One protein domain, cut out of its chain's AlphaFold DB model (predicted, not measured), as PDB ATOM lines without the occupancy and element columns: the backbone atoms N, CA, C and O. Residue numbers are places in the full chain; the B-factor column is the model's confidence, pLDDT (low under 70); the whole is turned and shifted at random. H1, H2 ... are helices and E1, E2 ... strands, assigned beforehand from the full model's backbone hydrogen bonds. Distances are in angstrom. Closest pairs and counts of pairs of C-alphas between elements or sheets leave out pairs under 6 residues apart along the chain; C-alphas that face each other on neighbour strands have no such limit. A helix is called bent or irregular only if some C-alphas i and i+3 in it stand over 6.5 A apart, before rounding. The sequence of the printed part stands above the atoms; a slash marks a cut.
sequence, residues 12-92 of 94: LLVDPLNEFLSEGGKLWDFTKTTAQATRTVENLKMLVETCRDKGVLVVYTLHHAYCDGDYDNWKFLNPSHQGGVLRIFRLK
ATOM      1  N   LEU A  12     168.350 176.429 157.241       97.44
ATOM      2  CA  LEU A  12     167.453 175.281 157.363       97.44
ATOM      3  C   LEU A  12     168.284 174.023 157.615       97.44
ATOM      4  O   LEU A  12     169.099 173.634 156.778       97.44
ATOM      5  N   LEU A  13     168.071 173.386 158.763       95.69
ATOM      6  CA  LEU A  13     168.672 172.101 159.100       95.69
ATOM      7  C   LEU A  13     167.669 170.979 158.868       95.69
ATOM      8  O   LEU A  13     166.719 170.815 159.636       95.69
ATOM      9  N   VAL A  14     167.917 170.203 157.816       94.88
ATOM     10  CA  VAL A  14     167.082 169.067 157.423       94.88
ATOM     11  C   VAL A  14     167.492 167.833 158.205       94.88
ATOM     12  O   VAL A  14     168.636 167.394 158.115       94.88
ATOM     13  N   ASP A  15     166.551 167.299 158.982       90.94
ATOM     14  CA  ASP A  15     166.679 166.034 159.702       90.94
ATOM     15  C   ASP A  15     167.980 165.824 160.506       90.94
ATOM     16  O   ASP A  15     168.571 164.743 160.429       90.94
ATOM     17  N   PRO A  16     168.441 166.789 161.336       90.81
ATOM     18  CA  PRO A  16     169.590 166.580 162.217       90.81
ATOM     19  C   PRO A  16     169.224 165.693 163.424       90.81
ATOM     20  O   PRO A  16     169.376 166.091 164.577       90.81
ATOM     21  N   LEU A  17     168.699 164.495 163.166       88.06
ATOM     22  CA  LEU A  17     168.241 163.549 164.177       88.06
ATOM     23  C   LEU A  17     169.380 162.642 164.654       88.06
ATOM     24  O   LEU A  17     170.231 162.190 163.882       88.06
ATOM     25  N   ASN A  18     169.327 162.288 165.937       88.12
ATOM     26  CA  ASN A  18     170.288 161.386 166.573       88.12
ATOM     27  C   ASN A  18     170.331 159.997 165.920       88.12
ATOM     28  O   ASN A  18     171.367 159.338 165.971       88.12
ATOM     29  N   GLU A  19     169.253 159.569 165.253       85.25
ATOM     30  CA  GLU A  19     169.226 158.316 164.490       85.25
ATOM     31  C   GLU A  19     170.353 158.224 163.454       85.25
ATOM     32  O   GLU A  19     170.828 157.117 163.202       85.25
ATOM     33  N   PHE A  20     170.798 159.360 162.903       87.75
ATOM     34  CA  PHE A  20     171.841 159.443 161.876       87.75
ATOM     35  C   PHE A  20     173.159 160.035 162.368       87.75
ATOM     36  O   PHE A  20     174.172 159.870 161.692       87.75
ATOM     37  N   LEU A  21     173.147 160.785 163.472       90.50
ATOM     38  CA  LEU A  21     174.267 161.649 163.864       90.50
ATOM     39  C   LEU A  21     174.891 161.295 165.217       90.50
ATOM     40  O   LEU A  21     175.846 161.953 165.621       90.50
ATOM     41  N   SER A  22     174.356 160.311 165.938       88.69
ATOM     42  CA  SER A  22     174.818 159.964 167.285       88.69
ATOM     43  C   SER A  22     175.047 158.472 167.451       88.69
ATOM     44  O   SER A  22     174.312 157.647 166.909       88.69
ATOM     45  N   GLU A  23     176.045 158.128 168.260       87.25
ATOM     46  CA  GLU A  23     176.285 156.749 168.667       87.25
ATOM     47  C   GLU A  23     175.047 156.146 169.345       87.25
ATOM     48  O   GLU A  23     174.315 156.820 170.065       87.25
ATOM     49  N   GLY A  24     174.762 154.875 169.054       84.44
ATOM     50  CA  GLY A  24     173.520 154.220 169.479       84.44
ATOM     51  C   GLY A  24     172.298 154.554 168.613       84.44
ATOM     52  O   GLY A  24     171.298 153.837 168.688       84.44
ATOM     53  N   GLY A  25     172.393 155.558 167.734       85.00
ATOM     54  CA  GLY A  25     171.383 155.869 166.731       85.00
ATOM     55  C   GLY A  25     171.093 154.681 165.815       85.00
ATOM     56  O   GLY A  25     171.974 153.899 165.453       85.00
ATOM     57  N   LYS A  26     169.826 154.537 165.429       82.69
ATOM     58  CA  LYS A  26     169.331 153.420 164.615       82.69
ATOM     59  C   LYS A  26     170.073 153.247 163.288       82.69
ATOM     60  O   LYS A  26     170.305 152.116 162.870       82.69
ATOM     61  N   LEU A  27     170.418 154.352 162.632       86.88
ATOM     62  CA  LEU A  27     171.083 154.376 161.329       86.88
ATOM     63  C   LEU A  27     172.543 154.831 161.424       86.88
ATOM     64  O   LEU A  27     173.229 154.881 160.405       86.88
ATOM     65  N   TRP A  28     173.041 155.080 162.638       89.56
ATOM     66  CA  TRP A  28     174.400 155.553 162.876       89.56
ATOM     67  C   TRP A  28     175.456 154.637 162.270       89.56
ATOM     68  O   TRP A  28     176.398 155.113 161.651       89.56
ATOM     69  N   ASP A  29     175.296 153.317 162.371       92.06
ATOM     70  CA  ASP A  29     176.277 152.385 161.807       92.06
ATOM     71  C   ASP A  29     176.440 152.518 160.286       92.06
ATOM     72  O   ASP A  29     177.523 152.239 159.769       92.06
ATOM     73  N   PHE A  30     175.407 152.993 159.586       91.75
ATOM     74  CA  PHE A  30     175.448 153.253 158.148       91.75
ATOM     75  C   PHE A  30     176.030 154.630 157.816       91.75
ATOM     76  O   PHE A  30     176.672 154.789 156.781       91.75
ATOM     77  N   THR A  31     175.822 155.630 158.676       93.69
ATOM     78  CA  THR A  31     176.222 157.024 158.419       93.69
ATOM     79  C   THR A  31     177.556 157.412 159.058       93.69
ATOM     80  O   THR A  31     178.184 158.368 158.598       93.69
ATOM     81  N   LYS A  32     178.030 156.677 160.074       95.31
ATOM     82  CA  LYS A  32     179.183 157.043 160.916       95.31
ATOM     83  C   LYS A  32     180.441 157.353 160.127       95.31
ATOM     84  O   LYS A  32     181.081 158.363 160.393       95.31
ATOM     85  N   THR A  33     180.766 156.535 159.127       97.44
ATOM     86  CA  THR A  33     181.986 156.703 158.329       97.44
ATOM     87  C   THR A  33     181.990 158.058 157.630       97.44
ATOM     88  O   THR A  33     182.969 158.797 157.708       97.44
ATOM     89  N   THR A  34     180.875 158.425 156.999       96.88
ATOM     90  CA  THR A  34     180.732 159.711 156.312       96.88
ATOM     91  C   THR A  34     180.645 160.862 157.305       96.88
ATOM     92  O   THR A  34     181.329 161.868 157.121       96.88
ATOM     93  N   ALA A  35     179.856 160.718 158.373       95.62
ATOM     94  CA  ALA A  35     179.681 161.752 159.389       95.62
ATOM     95  C   ALA A  35     181.010 162.116 160.072       95.62
ATOM     96  O   ALA A  35     181.310 163.297 160.237       95.62
ATOM     97  N   GLN A  36     181.835 161.117 160.395       96.50
ATOM     98  CA  GLN A  36     183.167 161.301 160.976       96.50
ATOM     99  C   GLN A  36     184.160 161.876 159.963       96.50
ATOM    100  O   GLN A  36     184.832 162.860 160.266       96.50
ATOM    101  N   ALA A  37     184.225 161.324 158.745       98.00
ATOM    102  CA  ALA A  37     185.153 161.795 157.711       98.00
ATOM    103  C   ALA A  37     184.939 163.276 157.353       98.00
ATOM    104  O   ALA A  37     185.887 163.995 157.046       98.00
ATOM    105  N   THR A  38     183.690 163.737 157.417       97.56
ATOM    106  CA  THR A  38     183.299 165.123 157.120       97.56
ATOM    107  C   THR A  38     183.200 166.014 158.355       97.56
ATOM    108  O   THR A  38     182.938 167.208 158.208       97.56
ATOM    109  N   ARG A  39     183.399 165.463 159.563       97.69
ATOM    110  CA  ARG A  39     183.209 166.172 160.840       97.69
ATOM    111  C   ARG A  39     181.837 166.856 160.907       97.69
ATOM    112  O   ARG A  39     181.719 168.038 161.231       97.69
ATOM    113  N   THR A  40     180.800 166.130 160.477       96.12
ATOM    114  CA  THR A  40     179.454 166.682 160.256       96.12
ATOM    115  C   THR A  40     178.916 167.327 161.531       96.12
ATOM    116  O   THR A  40     178.466 168.467 161.493       96.12
ATOM    117  N   VAL A  41     178.984 166.629 162.668       94.12
ATOM    118  CA  VAL A  41     178.398 167.106 163.930       94.12
ATOM    119  C   VAL A  41     179.108 168.364 164.428       94.12
ATOM    120  O   VAL A  41     178.451 169.318 164.841       94.12
ATOM    121  N   GLU A  42     180.438 168.403 164.359       96.81
ATOM    122  CA  GLU A  42     181.239 169.559 164.763       96.81
ATOM    123  C   GLU A  42     180.946 170.776 163.881       96.81
ATOM    124  O   GLU A  42     180.731 171.877 164.388       96.81
ATOM    125  N   ASN A  43     180.890 170.569 162.564       97.81
ATOM    126  CA  ASN A  43     180.610 171.635 161.609       97.81
ATOM    127  C   ASN A  43     179.177 172.168 161.754       97.81
ATOM    128  O   ASN A  43     178.973 173.377 161.687       97.81
ATOM    129  N   LEU A  44     178.193 171.297 162.007       96.75
ATOM    130  CA  LEU A  44     176.812 171.709 162.266       96.75
ATOM    131  C   LEU A  44     176.690 172.533 163.552       96.75
ATOM    132  O   LEU A  44     176.008 173.555 163.542       96.75
ATOM    133  N   LYS A  45     177.370 172.136 164.638       96.12
ATOM    134  CA  LYS A  45     177.402 172.917 165.888       96.12
ATOM    135  C   LYS A  45     177.969 174.314 165.648       96.12
ATOM    136  O   LYS A  45     177.290 175.295 165.936       96.12
ATOM    137  N   MET A  46     179.142 174.392 165.021       98.12
ATOM    138  CA  MET A  46     179.795 175.663 164.696       98.12
ATOM    139  C   MET A  46     178.919 176.551 163.802       98.12
ATOM    140  O   MET A  46     178.828 177.760 164.018       98.12
ATOM    141  N   LEU A  47     178.258 175.960 162.804       96.88
ATOM    142  CA  LEU A  47     177.365 176.674 161.897       96.88
ATOM    143  C   LEU A  47     176.164 177.263 162.645       96.88
ATOM    144  O   LEU A  47     175.851 178.437 162.473       96.88
ATOM    145  N   VAL A  48     175.518 176.467 163.500       97.62
ATOM    146  CA  VAL A  48     174.369 176.905 164.301       97.62
ATOM    147  C   VAL A  48     174.753 178.008 165.279       97.62
ATOM    148  O   VAL A  48     174.038 179.004 165.365       97.62
ATOM    149  N   GLU A  49     175.865 177.846 165.997       98.06
ATOM    150  CA  GLU A  49     176.395 178.857 166.919       98.06
ATOM    151  C   GLU A  49     176.665 180.167 166.175       98.06
ATOM    152  O   GLU A  49     176.105 181.202 166.523       98.06
ATOM    153  N   THR A  50     177.384 180.103 165.052       97.00
ATOM    154  CA  THR A  50     177.696 181.285 164.233       97.00
ATOM    155  C   THR A  50     176.440 181.977 163.701       97.00
ATOM    156  O   THR A  50     176.372 183.206 163.664       97.00
ATOM    157  N   CYS A  51     175.439 181.213 163.254       96.44
ATOM    158  CA  CYS A  51     174.172 181.771 162.788       96.44
ATOM    159  C   CYS A  51     173.425 182.480 163.921       96.44
ATOM    160  O   CYS A  51     172.965 183.604 163.723       96.44
ATOM    161  N   ARG A  52     173.354 181.865 165.108       96.75
ATOM    162  CA  ARG A  52     172.715 182.458 166.290       96.75
ATOM    163  C   ARG A  52     173.421 183.737 166.731       96.75
ATOM    164  O   ARG A  52     172.747 184.747 166.911       96.75
ATOM    165  N   ASP A  53     174.749 183.726 166.799       97.44
ATOM    166  CA  ASP A  53     175.559 184.890 167.181       97.44
ATOM    167  C   ASP A  53     175.360 186.078 166.231       97.44
ATOM    168  O   ASP A  53     175.393 187.237 166.643       97.44
ATOM    169  N   LYS A  54     175.120 185.799 164.945       95.62
ATOM    170  CA  LYS A  54     174.864 186.820 163.919       95.62
ATOM    171  C   LYS A  54     173.396 187.224 163.788       95.62
ATOM    172  O   LYS A  54     173.106 188.103 162.983       95.62
ATOM    173  N   GLY A  55     172.478 186.600 164.525       96.31
ATOM    174  CA  GLY A  55     171.039 186.856 164.416       96.31
ATOM    175  C   GLY A  55     170.381 186.276 163.157       96.31
ATOM    176  O   GLY A  55     169.304 186.724 162.772       96.31
ATOM    177  N   VAL A  56     171.009 185.293 162.507       97.38
ATOM    178  CA  VAL A  56     170.414 184.549 161.386       97.38
ATOM    179  C   VAL A  56     169.365 183.581 161.932       97.38
ATOM    180  O   VAL A  56     169.622 182.848 162.889       97.38
ATOM    181  N   LEU A  57     168.189 183.539 161.300       97.00
ATOM    182  CA  LEU A  57     167.128 182.606 161.672       97.00
ATOM    183  C   LEU A  57     167.591 181.157 161.457       97.00
ATOM    184  O   LEU A  57     167.991 180.791 160.354       97.00
ATOM    185  N   VAL A  58     167.498 180.322 162.494       97.50
ATOM    186  CA  VAL A  58     167.790 178.883 162.416       97.50
ATOM    187  C   VAL A  58     166.484 178.105 162.524       97.50
ATOM    188  O   VAL A  58     165.785 178.206 163.531       97.50
ATOM    189  N   VAL A  59     166.170 177.316 161.500       96.81
ATOM    190  CA  VAL A  59     164.958 176.494 161.413       96.81
ATOM    191  C   VAL A  59     165.350 175.025 161.331       96.81
ATOM    192  O   VAL A  59     166.178 174.636 160.508       96.81
ATOM    193  N   TYR A  60     164.727 174.200 162.166       93.62
ATOM    194  CA  TYR A  60     164.872 172.750 162.120       93.62
ATOM    195  C   TYR A  60     163.689 172.161 161.361       93.62
ATOM    196  O   TYR A  60     162.541 172.343 161.763       93.62
ATOM    197  N   THR A  61     163.964 171.465 160.264       93.25
ATOM    198  CA  THR A  61     162.946 170.797 159.451       93.25
ATOM    199  C   THR A  61     163.079 169.297 159.672       93.25
ATOM    200  O   THR A  61     163.866 168.636 158.995       93.25
ATOM    201  N   LEU A  62     162.362 168.796 160.679       87.56
ATOM    202  CA  LEU A  62     162.315 167.376 161.015       87.56
ATOM    203  C   LEU A  62     161.174 166.717 160.240       87.56
ATOM    204  O   LEU A  62     160.063 167.242 160.237       87.56
ATOM    205  N   HIS A  63     161.425 165.564 159.627       82.25
ATOM    206  CA  HIS A  63     160.379 164.766 158.997       82.25
ATOM    207  C   HIS A  63     159.429 164.175 160.043       82.25
ATOM    208  O   HIS A  63     158.217 164.262 159.876       82.25
ATOM    209  N   HIS A  64     159.967 163.596 161.120       82.44
ATOM    210  CA  HIS A  64     159.206 163.119 162.272       82.44
ATOM    211  C   HIS A  64     160.154 162.824 163.438       82.44
ATOM    212  O   HIS A  64     161.119 162.078 163.279       82.44
ATOM    213  N   ALA A  65     159.894 163.394 164.612       76.44
ATOM    214  CA  ALA A  65     160.586 162.997 165.834       76.44
ATOM    215  C   ALA A  65     159.742 161.935 166.533       76.44
ATOM    216  O   ALA A  65     158.563 162.167 166.787       76.44
ATOM    217  N   TYR A  66     160.344 160.789 166.846       77.50
ATOM    218  CA  TYR A  66     159.590 159.694 167.440       77.50
ATOM    219  C   TYR A  66     158.982 160.056 168.798       77.50
ATOM    220  O   TYR A  66     159.671 160.527 169.716       77.50
ATOM    221  N   CYS A  67     157.708 159.722 168.938       78.38
ATOM    222  CA  CYS A  67     156.913 159.839 170.141       78.38
ATOM    223  C   CYS A  67     156.328 158.479 170.527       78.38
ATOM    224  O   CYS A  67     156.037 157.622 169.688       78.38
ATOM    225  N   ASP A  68     156.135 158.292 171.830       80.19
ATOM    226  CA  ASP A  68     155.471 157.097 172.334       80.19
ATOM    227  C   ASP A  68     154.051 157.061 171.749       80.19
ATOM    228  O   ASP A  68     153.325 158.056 171.790       80.19
ATOM    229  N   GLY A  69     153.685 155.930 171.152       83.25
ATOM    230  CA  GLY A  69     152.408 155.749 170.465       83.25
ATOM    231  C   GLY A  69     152.427 155.924 168.941       83.25
ATOM    232  O   GLY A  69     151.433 155.603 168.296       83.25
ATOM    233  N   ASP A  70     153.543 156.345 168.328       82.12
ATOM    234  CA  ASP A  70     153.633 156.572 166.868       82.12
ATOM    235  C   ASP A  70     153.195 155.382 166.003       82.12
ATOM    236  O   ASP A  70     152.672 155.546 164.898       82.12
ATOM    237  N   TYR A  71     153.427 154.171 166.504       83.19
ATOM    238  CA  TYR A  71     153.149 152.923 165.800       83.19
ATOM    239  C   TYR A  71     151.993 152.135 166.423       83.19
ATOM    240  O   TYR A  71     151.726 151.001 166.015       83.19
ATOM    241  N   ASP A  72     151.292 152.713 167.401       86.50
ATOM    242  CA  ASP A  72     150.186 152.040 168.070       86.50
ATOM    243  C   ASP A  72     149.057 151.769 167.075       86.50
ATOM    244  O   ASP A  72     148.681 152.614 166.264       86.50
ATOM    245  N   ASN A  73     148.484 150.568 167.149       86.50
ATOM    246  CA  ASN A  73     147.402 150.105 166.273       86.50
ATOM    247  C   ASN A  73     147.774 149.961 164.784       86.50
ATOM    248  O   ASN A  73     146.899 149.699 163.952       86.50
ATOM    249  N   TRP A  74     149.055 150.068 164.416       87.69
ATOM    250  CA  TRP A  74     149.485 149.797 163.047       87.69
ATOM    251  C   TRP A  74     149.447 148.296 162.756       87.69
ATOM    252  O   TRP A  74     150.172 147.502 163.350       87.69
ATOM    253  N   LYS A  75     148.626 147.898 161.777       88.44
ATOM    254  CA  LYS A  75     148.480 146.489 161.375       88.44
ATOM    255  C   LYS A  75     149.709 145.936 160.643       88.44
ATOM    256  O   LYS A  75     149.973 144.740 160.711       88.44
ATOM    257  N   PHE A  76     150.445 146.793 159.934       87.50
ATOM    258  CA  PHE A  76     151.597 146.403 159.123       87.50
ATOM    259  C   PHE A  76     152.729 147.423 159.274       87.50
ATOM    260  O   PHE A  76     152.675 148.519 158.718       87.50
ATOM    261  N   LEU A  77     153.768 147.053 160.021       85.06
ATOM    262  CA  LEU A  77     154.995 147.838 160.138       85.06
ATOM    263  C   LEU A  77     155.975 147.431 159.041       85.06
ATOM    264  O   LEU A  77     156.228 146.240 158.844       85.06
ATOM    265  N   ASN A  78     156.565 148.414 158.360       81.75
ATOM    266  CA  ASN A  78     157.675 148.138 157.457       81.75
ATOM    267  C   ASN A  78     158.943 147.773 158.272       81.75
ATOM    268  O   ASN A  78     159.024 148.072 159.471       81.75
ATOM    269  N   PRO A  79     159.954 147.144 157.649       78.50
ATOM    270  CA  PRO A  79     161.173 146.744 158.353       78.50
ATOM    271  C   PRO A  79     161.919 147.908 159.018       78.50
ATOM    272  O   PRO A  79     162.532 147.722 160.070       78.50
ATOM    273  N   SER A  80     161.853 149.119 158.451       73.56
ATOM    274  CA  SER A  80     162.493 150.274 159.076       73.56
ATOM    275  C   SER A  80     161.771 150.687 160.362       73.56
ATOM    276  O   SER A  80     162.452 151.045 161.315       73.56
ATOM    277  N   HIS A  81     160.448 150.568 160.486       77.06
ATOM    278  CA  HIS A  81     159.725 150.876 161.731       77.06
ATOM    279  C   HIS A  81     160.052 149.879 162.850       77.06
ATOM    280  O   HIS A  81     160.249 150.278 163.996       77.06
ATOM    281  N   GLN A  82     160.215 148.597 162.511       67.12
ATOM    282  CA  GLN A  82     160.524 147.538 163.482       67.12
ATOM    283  C   GLN A  82     161.869 147.763 164.197       67.12
ATOM    284  O   GLN A  82     161.991 147.487 165.386       67.12
ATOM    285  N   GLY A  83     162.865 148.334 163.509       61.44
ATOM    286  CA  GLY A  83     164.155 148.684 164.117       61.44
ATOM    287  C   GLY A  83     164.145 149.960 164.976       61.44
ATOM    288  O   GLY A  83     165.088 150.185 165.733       61.44
ATOM    289  N   GLY A  84     163.117 150.813 164.858       56.72
ATOM    290  CA  GLY A  84     163.028 152.098 165.573       56.72
ATOM    291  C   GLY A  84     162.645 151.954 167.044       56.72
ATOM    292  O   GLY A  84     163.221 152.618 167.902       56.72
ATOM    293  N   VAL A  85     161.751 151.012 167.347       53.59
ATOM    294  CA  VAL A  85     161.148 150.834 168.680       53.59
ATOM    295  C   VAL A  85     162.142 150.323 169.738       53.59
ATOM    296  O   VAL A  85     161.836 150.360 170.913       53.59
ATOM    297  N   LEU A  86     163.355 149.876 169.385       48.78
ATOM    298  CA  LEU A  86     164.346 149.402 170.375       48.78
ATOM    299  C   LEU A  86     165.516 150.363 170.627       48.78
ATOM    300  O   LEU A  86     166.117 150.317 171.697       48.78
ATOM    301  N   ARG A  87     165.872 151.217 169.659       51.59
ATOM    302  CA  ARG A  87     167.063 152.087 169.763       51.59
ATOM    303  C   ARG A  87     166.741 153.548 170.038       51.59
ATOM    304  O   ARG A  87     167.574 154.238 170.614       51.59
ATOM    305  N   ILE A  88     165.532 154.000 169.706       51.72
ATOM    306  CA  ILE A  88     165.101 155.365 170.020       51.72
ATOM    307  C   ILE A  88     164.970 155.568 171.539       51.72
ATOM    308  O   ILE A  88     165.375 156.610 172.051       51.72
ATOM    309  N   PHE A  89     164.525 154.545 172.280       44.53
ATOM    310  CA  PHE A  89     164.463 154.573 173.749       44.53
ATOM    311  C   PHE A  89     165.827 154.829 174.400       44.53
ATOM    312  O   PHE A  89     165.900 155.511 175.415       44.53
ATOM    313  N   ARG A  90     166.923 154.364 173.785       40.69
ATOM    314  CA  ARG A  90     168.268 154.478 174.364       40.69
ATOM    315  C   ARG A  90     168.869 155.885 174.287       40.69
ATOM    316  O   ARG A  90     169.808 156.171 175.015       40.69
ATOM    317  N   LEU A  91     168.332 156.754 173.426       45.62
ATOM    318  CA  LEU A  91     168.781 158.143 173.274       45.62
ATOM    319  C   LEU A  91     168.013 159.134 174.164       45.62
ATOM    320  O   LEU A  91     168.461 160.264 174.310       45.62
ATOM    321  N   LYS A  92     166.869 158.739 174.747       44.41
ATOM    322  CA  LYS A  92     166.129 159.570 175.719       44.41
ATOM    323  C   LYS A  92     166.666 159.438 177.158       44.41
ATOM    324  O   LYS A  92     166.284 160.238 178.001       44.41
TER     325      LYS A  92
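AT A GLANCE: This is residues 12 to 92 of the 94 residues of the protein "Isochorismatase domain-containing protein" of Moraxellaceae bacterium (UniProt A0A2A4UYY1). The chain makes a loose, open loop: the short strand E1 leads through H1 to H2, H3 turns away from H2, and E2 comes back beside E1 to close the loop with a two-stranded parallel sheet. From there a long stretch with no named element reaches away to H4 near the other end, and the tip at residues 50 to 55 and the turn at residues 72 to 79 stick out. The printed part has 81 residues, with four named helices and two named strands in the order E1, H1, H2, H3, E2, H4; the sheet's order is E1, E2, and the class is mostly helix. The whole is loose, with a radius of gyration of the C-alphas of 15.1 A, and elongated, spanning 48 by 27 by 19 A.

HOW THE PARTS SIT: Start at the sheet, where E1, residues 12 to 14, and E2, residues 57 to 61, are parallel neighbours at 19 degrees. Look there for N 13 and O 59, 2.9 A apart, and N 61 and O 13, also 2.9 A apart, both within hydrogen-bond range. E1 and E2 form a strand-helix-strand unit, two parallel neighbour strands with helices between them along the chain: H1, residues 18 to 21, H2, residues 28 to 37, and H3, residues 40 to 53. Between H3 and E2 the closest C-alphas are those of Cys 51 and Val 58, 7.0 A apart. H1 and H2 touch, and their closest C-alphas, of Phe 20 and Trp 28, are 4.8 A apart. H2 and H3 are close but not clearly touching, with the C-alphas of Ala 35 and Val 41 closest at 7.1 A; they run the same way at a steep tilt of 69 degrees, only just short of about perpendicular. H4, residues 79 to 87, touches no helix and is only just apart from H1, their closest C-alphas being 8.4 A apart. In H3 every O i to N i+4 pair is within hydrogen-bond range, in H2 4 of 6 and in H4 0 of 5, with 3 of 6 O i to N i+3 pairs within range in H4; H1 is too short for an O i to N i+4 pair.

IN THESE COORDINATES: Find C-alpha 12 at (167.453, 175.281, 157.363), where E1 begins; it is 6.2 A long, and E2 is 12.7 A. H1 measures 4.8 A. H2, 13.5 A, is irregular: C-alphas 30 and 33 are 7.4 A apart. From C-alpha 40 at (179.454, 166.682, 160.256), H3 runs 19.9 A. H4, 13.9 A long, ends at C-alpha 87 at (167.063, 152.087, 169.763); it is neither bent nor irregular, but only just: C-alphas 83 and 86 are 6.3 A apart.

THE WHOLE: The C-alphas farthest apart are those of Lys 54 and Lys 75, at 48.3 A. The printed part has no cut. Look along residues 62 to 78 for the long link from E2 to H4. The mean pLDDT of the printed part is 85.2, and residues 82 to 92 are under 70.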